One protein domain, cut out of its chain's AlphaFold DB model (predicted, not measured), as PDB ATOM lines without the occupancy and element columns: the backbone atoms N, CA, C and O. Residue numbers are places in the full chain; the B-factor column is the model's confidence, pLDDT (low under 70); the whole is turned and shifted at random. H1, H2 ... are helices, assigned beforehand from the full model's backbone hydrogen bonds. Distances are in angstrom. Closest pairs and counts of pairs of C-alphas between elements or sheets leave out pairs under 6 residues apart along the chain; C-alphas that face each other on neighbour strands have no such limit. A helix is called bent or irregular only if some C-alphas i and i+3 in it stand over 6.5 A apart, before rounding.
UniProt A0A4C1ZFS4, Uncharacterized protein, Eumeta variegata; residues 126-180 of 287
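This is residues 126 to 180 of the 287 residues of an uncharacterized protein of Eumeta variegata (UniProt A0A4C1ZFS4). One long helix, H3, runs along most of the length as an arm, and the shorter H1 crosses its first part nearly at a right angle. The far part of H3 and the residues after it, 169 to 180, stick out free at one end, while at the other end a wide loop, with residues 148 to 153 standing free, leads from the very short H2 back to H3. The printed part has 55 residues with three named helices in the order H1, H2, H3 and no named strand, and its class is all helix. The whole is loose, with a radius of gyration of the C-alphas of 14.5 A, and spans 50 by 19 by 15 A.

Begin with H3, residues 158 to 177: find C-alpha 158 at (355.106, 211.107, 322.896) and go from there to C-alpha 177 at (374.837, 205.980, 303.446), 28.2 A away. Near residue 171 you will find a kink of 37 degrees. H3 is only just irregular: C-alphas 172 and 175 are 6.6 A apart. Then turn to H1, residues 126 to 135, which starts with C-alpha 126 at (358.096, 199.959, 322.348) and is 14.6 A long. H2, residues 139 to 142, is 5.7 A long.

Look first at residues 161 to 165 of H3, with which alone it touches H1. The closest C-alphas of the two helices are those of Val 130 and Ile 161, 5.6 A apart. Their lines stand at 85 degrees, about perpendicular. H1 and H2 are close but not clearly touching, and their closest C-alphas, those of Tyr 133 and Ile 139, are 7.2 A apart. H2 and H3 are apart, but only just, at 8.0 A between their closest C-alphas. In the backbone of H1, every O i to N i+4 pair is within hydrogen-bond range; in H3, 13 of 16 are, and H2 is too short for such a pair.

Measure the length between the two C-alphas farthest apart, those of Gly 149 and Ala 180, at 50.4 A. Without the stretches that stand free, the body of 37 residues spans 29 by 16 by 13 A. The printed part has no cut. The link from H1 to H2 is tight, with 3 residues, and the link from H2 to H3, residues 143 to 157, is long. In the B-factor column the mean pLDDT of the printed part is 74.1; look for values under 70 at residues 141 to 152 and 174 to 180 of this predicted model.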
ATOM      1  N   LYS A 126     358.332 198.533 322.618       85.00
ATOM      2  CA  LYS A 126     358.096 199.959 322.348       85.00
ATOM      3  C   LYS A 126     357.641 200.219 320.908       85.00
ATOM      4  O   LYS A 126     356.838 201.117 320.676       85.00
ATOM      5  N   ALA A 127     358.075 199.389 319.959       82.62
ATOM      6  CA  ALA A 127     357.637 199.470 318.567       82.62
ATOM      7  C   ALA A 127     356.118 199.269 318.405       82.62
ATOM      8  O   ALA A 127     355.511 199.890 317.538       82.62
ATOM      9  N   THR A 128     355.466 198.485 319.274       82.81
ATOM     10  CA  THR A 128     354.001 198.342 319.259       82.81
ATOM     11  C   THR A 128     353.310 199.676 319.528       82.81
ATOM     12  O   THR A 128     352.304 199.986 318.898       82.81
ATOM     13  N   ALA A 129     353.862 200.494 320.424       81.50
ATOM     14  CA  ALA A 129     353.306 201.810 320.714       81.50
ATOM     15  C   ALA A 129     353.439 202.777 319.531       81.50
ATOM     16  O   ALA A 129     352.529 203.569 319.294       81.50
ATOM     17  N   VAL A 130     354.532 202.668 318.768       85.81
ATOM     18  CA  VAL A 130     354.701 203.392 317.502       85.81
ATOM     19  C   VAL A 130     353.628 202.971 316.501       85.81
ATOM     20  O   VAL A 130     352.956 203.833 315.952       85.81
ATOM     21  N   LEU A 131     353.404 201.667 316.308       84.88
ATOM     22  CA  LEU A 131     352.369 201.172 315.392       84.88
ATOM     23  C   LEU A 131     350.964 201.630 315.800       84.88
ATOM     24  O   LEU A 131     350.183 202.041 314.947       84.88
ATOM     25  N   LEU A 132     350.652 201.604 317.098       83.75
ATOM     26  CA  LEU A 132     349.384 202.117 317.625       83.75
ATOM     27  C   LEU A 132     349.221 203.614 317.338       83.75
ATOM     28  O   LEU A 132     348.164 204.030 316.873       83.75
ATOM     29  N   TYR A 133     350.280 204.399 317.558       85.94
ATOM     30  CA  TYR A 133     350.287 205.830 317.263       85.94
ATOM     31  C   TYR A 133     350.098 206.115 315.768       85.94
ATOM     32  O   TYR A 133     349.296 206.969 315.407       85.94
ATOM     33  N   LEU A 134     350.799 205.384 314.897       86.12
ATOM     34  CA  LEU A 134     350.687 205.538 313.444       86.12
ATOM     35  C   LEU A 134     349.309 205.117 312.921       86.12
ATOM     36  O   LEU A 134     348.804 205.724 311.983       86.12
ATOM     37  N   LYS A 135     348.690 204.101 313.532       87.75
ATOM     38  CA  LYS A 135     347.345 203.643 313.168       87.75
ATOM     39  C   LYS A 135     346.275 204.672 313.532       87.75
ATOM     40  O   LYS A 135     345.341 204.871 312.761       87.75
ATOM     41  N   ASN A 136     346.376 205.281 314.713       86.00
ATOM     42  CA  ASN A 136     345.472 206.343 315.135       86.00
ATOM     43  C   ASN A 136     346.163 207.266 316.163       86.00
ATOM     44  O   ASN A 136     346.259 206.915 317.343       86.00
ATOM     45  N   PRO A 137     346.614 208.463 315.751       83.38
ATOM     46  CA  PRO A 137     347.345 209.374 316.630       83.38
ATOM     47  C   PRO A 137     346.456 210.032 317.695       83.38
ATOM     48  O   PRO A 137     346.980 210.494 318.714       83.38
ATOM     49  N   ASN A 138     345.134 210.056 317.489       81.25
ATOM     50  CA  ASN A 138     344.174 210.676 318.408       81.25
ATOM     51  C   ASN A 138     343.995 209.861 319.693       81.25
ATOM     52  O   ASN A 138     343.680 210.435 320.728       81.25
ATOM     53  N   ILE A 139     344.328 208.565 319.667       76.44
ATOM     54  CA  ILE A 139     344.380 207.705 320.863       76.44
ATOM     55  C   ILE A 139     345.210 208.381 321.976       76.44
ATOM     56  O   ILE A 139     344.815 208.442 323.131       76.44
ATOM     57  N   TYR A 140     346.312 209.045 321.615       73.31
ATOM     58  CA  TYR A 140     347.196 209.736 322.561       73.31
ATOM     59  C   TYR A 140     346.747 211.155 322.962       73.31
ATOM     60  O   TYR A 140     347.512 211.876 323.616       73.31
ATOM     61  N   GLN A 141     345.578 211.608 322.507       66.00
ATOM     62  CA  GLN A 141     344.930 212.837 322.976       66.00
ATOM     63  C   GLN A 141     343.912 212.526 324.082       66.00
ATOM     64  O   GLN A 141     343.858 213.272 325.057       66.00
ATOM     65  N   ASP A 142     343.216 211.390 323.979       62.06
ATOM     66  CA  ASP A 142     342.090 211.023 324.851       62.06
ATOM     67  C   ASP A 142     342.497 210.150 326.065       62.06
ATOM     68  O   ASP A 142     341.784 210.074 327.065       62.06
ATOM     69  N   ASP A 143     343.686 209.536 326.039       59.78
ATOM     70  CA  ASP A 143     344.107 208.497 327.000       59.78
ATOM     71  C   ASP A 143     344.633 208.978 328.370       59.78
ATOM     72  O   ASP A 143     345.162 208.186 329.157       59.78
ATOM     73  N   LEU A 144     344.484 210.260 328.716       54.94
ATOM     74  CA  LEU A 144     344.924 210.769 330.026       54.94
ATOM     75  C   LEU A 144     344.034 210.310 331.196       54.94
ATOM     76  O   LEU A 144     344.472 210.368 332.349       54.94
ATOM     77  N   GLU A 145     342.814 209.830 330.934       57.34
ATOM     78  CA  GLU A 145     341.853 209.495 331.997       57.34
ATOM     79  C   GLU A 145     341.425 208.025 332.038       57.34
ATOM     80  O   GLU A 145     341.217 207.499 333.131       57.34
ATOM     81  N   GLN A 146     341.372 207.329 330.897       57.31
ATOM     82  CA  GLN A 146     340.755 205.998 330.804       57.31
ATOM     83  C   GLN A 146     341.569 204.864 331.464       57.31
ATOM     84  O   GLN A 146     341.003 203.841 331.842       57.31
ATOM     85  N   TRP A 147     342.880 205.049 331.667       56.38
ATOM     86  CA  TRP A 147     343.790 204.005 332.178       56.38
ATOM     87  C   TRP A 147     344.499 204.371 333.490       56.38
ATOM     88  O   TRP A 147     345.515 203.763 333.851       56.38
ATOM     89  N   LYS A 148     343.979 205.363 334.230       51.72
ATOM     90  CA  LYS A 148     344.487 205.719 335.566       51.72
ATOM     91  C   LYS A 148     344.403 204.492 336.490       51.72
ATOM     92  O   LYS A 148     343.318 204.068 336.869       51.72
ATOM     93  N   GLY A 149     345.559 203.923 336.840       55.84
ATOM     94  CA  GLY A 149     345.686 202.810 337.792       55.84
ATOM     95  C   GLY A 149     346.151 201.465 337.221       55.84
ATOM     96  O   GLY A 149     346.456 200.578 338.010       55.84
ATOM     97  N   ASN A 150     346.265 201.291 335.894       62.94
ATOM     98  CA  ASN A 150     346.818 200.060 335.308       62.94
ATOM     99  C   ASN A 150     348.022 200.355 334.403       62.94
ATOM    100  O   ASN A 150     347.878 200.624 333.210       62.94
ATOM    101  N   GLU A 151     349.226 200.270 334.974       68.81
ATOM    102  CA  GLU A 151     350.502 200.484 334.272       68.81
ATOM    103  C   GLU A 151     350.685 199.554 333.056       68.81
ATOM    104  O   GLU A 151     351.359 199.916 332.093       68.81
ATOM    105  N   THR A 152     350.029 198.387 333.052       69.38
ATOM    106  CA  THR A 152     350.136 197.363 331.994       69.38
ATOM    107  C   THR A 152     349.764 197.900 330.615       69.38
ATOM    108  O   THR A 152     350.410 197.559 329.622       69.38
ATOM    109  N   PHE A 153     348.732 198.747 330.543       73.75
ATOM    110  CA  PHE A 153     348.169 199.243 329.282       73.75
ATOM    111  C   PHE A 153     348.439 200.719 329.029       73.75
ATOM    112  O   PHE A 153     348.129 201.199 327.939       73.75
ATOM    113  N   GLN A 154     349.109 201.404 329.961       76.06
ATOM    114  CA  GLN A 154     349.534 202.780 329.748       76.06
ATOM    115  C   GLN A 154     350.345 202.893 328.462       76.06
ATOM    116  O   GLN A 154     351.190 202.047 328.128       76.06
ATOM    117  N   LEU A 155     350.033 203.936 327.710       78.38
ATOM    118  CA  LEU A 155     350.755 204.257 326.504       78.38
ATOM    119  C   LEU A 155     352.026 205.040 326.853       78.38
ATOM    120  O   LEU A 155     352.014 205.871 327.764       78.38
ATOM    121  N   PRO A 156     353.145 204.792 326.153       81.00
ATOM    122  CA  PRO A 156     354.379 205.514 326.414       81.00
ATOM    123  C   PRO A 156     354.255 206.990 326.024       81.00
ATOM    124  O   PRO A 156     353.428 207.384 325.204       81.00
ATOM    125  N   SER A 157     355.133 207.823 326.580       83.88
ATOM    126  CA  SER A 157     355.132 209.253 326.275       83.88
ATOM    127  C   SER A 157     355.404 209.529 324.790       83.88
ATOM    128  O   SER A 157     356.163 208.817 324.125       83.88
ATOM    129  N   LYS A 158     354.861 210.643 324.276       83.31
ATOM    130  CA  LYS A 158     355.106 211.107 322.896       83.31
ATOM    131  C   LYS A 158     356.604 211.237 322.575       83.31
ATOM    132  O   LYS A 158     357.011 211.010 321.440       83.31
ATOM    133  N   TYR A 159     357.433 211.570 323.569       86.81
ATOM    134  CA  TYR A 159     358.892 211.602 323.427       86.81
ATOM    135  C   TYR A 159     359.477 210.218 323.103       86.81
ATOM    136  O   TYR A 159     360.251 210.092 322.154       86.81
ATOM    137  N   LEU A 160     359.082 209.180 323.849       85.44
ATOM    138  CA  LEU A 160     359.558 207.813 323.619       85.44
ATOM    139  C   LEU A 160     359.124 207.289 322.250       85.44
ATOM    140  O   LEU A 160     359.924 206.668 321.561       85.44
ATOM    141  N   ILE A 161     357.899 207.602 321.824       88.19
ATOM    142  CA  ILE A 161     357.400 207.239 320.490       88.19
ATOM    143  C   ILE A 161     358.258 207.884 319.404       88.19
ATOM    144  O   ILE A 161     358.749 207.188 318.523       88.19
ATOM    145  N   ARG A 162     358.501 209.199 319.485       88.06
ATOM    146  CA  ARG A 162     359.361 209.910 318.523       88.06
ATOM    147  C   ARG A 162     360.774 209.331 318.485       88.06
ATOM    148  O   ARG A 162     361.344 209.215 317.407       88.06
ATOM    149  N   LYS A 163     361.331 208.960 319.642       90.06
ATOM    150  CA  LYS A 163     362.646 208.313 319.729       90.06
ATOM    151  C   LYS A 163     362.663 206.968 318.999       90.06
ATOM    152  O   LYS A 163     363.578 206.721 318.225       90.06
ATOM    153  N   GLU A 164     361.650 206.129 319.193       88.19
ATOM    154  CA  GLU A 164     361.577 204.841 318.493       88.19
ATOM    155  C   GLU A 164     361.283 204.986 316.997       88.19
ATOM    156  O   GLU A 164     361.848 204.245 316.199       88.19
ATOM    157  N   ILE A 165     360.479 205.973 316.587       87.94
ATOM    158  CA  ILE A 165     360.303 206.311 315.166       87.94
ATOM    159  C   ILE A 165     361.655 206.667 314.546       87.94
ATOM    160  O   ILE A 165     361.994 206.128 313.496       87.94
ATOM    161  N   LYS A 166     362.455 207.511 315.214       87.94
ATOM    162  CA  LYS A 166     363.817 207.823 314.762       87.94
ATOM    163  C   LYS A 166     364.666 206.561 314.637       87.94
ATOM    164  O   LYS A 166     365.273 206.379 313.597       87.94
ATOM    165  N   ASN A 167     364.653 205.662 315.623       84.62
ATOM    166  CA  ASN A 167     365.405 204.403 315.546       84.62
ATOM    167  C   ASN A 167     364.993 203.546 314.336       84.62
ATOM    168  O   ASN A 167     365.855 203.008 313.643       84.62
ATOM    169  N   ILE A 168     363.687 203.423 314.073       83.00
ATOM    170  CA  ILE A 168     363.159 202.654 312.936       83.00
ATOM    171  C   ILE A 168     363.583 203.298 311.614       83.00
ATOM    172  O   ILE A 168     364.110 202.602 310.753       83.00
ATOM    173  N   ILE A 169     363.403 204.615 311.471       83.94
ATOM    174  CA  ILE A 169     363.816 205.371 310.282       83.94
ATOM    175  C   ILE A 169     365.327 205.241 310.091       83.94
ATOM    176  O   ILE A 169     365.763 204.811 309.033       83.94
ATOM    177  N   THR A 170     366.142 205.497 311.114       83.31
ATOM    178  CA  THR A 170     367.595 205.319 311.030       83.31
ATOM    179  C   THR A 170     367.960 203.899 310.611       83.31
ATOM    180  O   THR A 170     368.849 203.745 309.791       83.31
ATOM    181  N   ARG A 171     367.271 202.855 311.087       77.88
ATOM    182  CA  ARG A 171     367.520 201.483 310.615       77.88
ATOM    183  C   ARG A 171     367.204 201.313 309.125       77.88
ATOM    184  O   ARG A 171     367.972 200.668 308.424       77.88
ATOM    185  N   LEU A 172     366.100 201.888 308.648       75.69
ATOM    186  CA  LEU A 172     365.705 201.826 307.237       75.69
ATOM    187  C   LEU A 172     366.667 202.625 306.333       75.69
ATOM    188  O   LEU A 172     367.039 202.133 305.272       75.69
ATOM    189  N   TYR A 173     367.122 203.802 306.780       76.00
ATOM    190  CA  TYR A 173     367.917 204.757 305.989       76.00
ATOM    191  C   TYR A 173     369.439 204.687 306.201       76.00
ATOM    192  O   TYR A 173     370.185 205.130 305.333       76.00
ATOM    193  N   ARG A 174     369.954 204.058 307.276       66.56
ATOM    194  CA  ARG A 174     371.404 203.788 307.494       66.56
ATOM    195  C   ARG A 174     372.043 203.053 306.305       66.56
ATOM    196  O   ARG A 174     373.260 202.996 306.167       66.56
ATOM    197  N   LYS A 175     371.221 202.484 305.433       56.22
ATOM    198  CA  LYS A 175     371.634 201.700 304.284       56.22
ATOM    199  C   LYS A 175     371.830 202.501 302.993       56.22
ATOM    200  O   LYS A 175     372.527 201.994 302.124       56.22
ATOM    201  N   GLU A 176     371.299 203.721 302.877       49.78
ATOM    202  CA  GLU A 176     371.647 204.609 301.752       49.78
ATOM    203  C   GLU A 176     373.077 205.156 301.917       49.78
ATOM    204  O   GLU A 176     373.847 205.175 300.960       49.78
ATOM    205  N   ALA A 177     373.491 205.475 303.150       48.81
ATOM    206  CA  ALA A 177     374.837 205.980 303.446       48.81
ATOM    207  C   ALA A 177     375.939 204.903 303.328       48.81
ATOM    208  O   ALA A 177     376.975 205.130 302.708       48.81
ATOM    209  N   ASN A 178     375.699 203.680 303.819       49.69
ATOM    210  CA  ASN A 178     376.714 202.612 303.805       49.69
ATOM    211  C   ASN A 178     377.000 202.012 302.413       49.69
ATOM    212  O   ASN A 178     377.940 201.230 302.269       49.69
ATOM    213  N   GLN A 179     376.209 202.349 301.388       46.41
ATOM    214  CA  GLN A 179     376.529 202.024 299.993       46.41
ATOM    215  C   GLN A 179     377.366 203.123 299.310       46.41
ATOM    216  O   GLN A 179     377.993 202.850 298.288       46.41
ATOM    217  N   ALA A 180     377.443 204.320 299.904       43.75
ATOM    218  CA  ALA A 180     378.274 205.437 299.450       43.75
ATOM    219  C   ALA A 180     379.598 205.586 300.239       43.75
ATOM    220  O   ALA A 180     380.577 206.103 299.704       43.75
TER     221      ALA A 180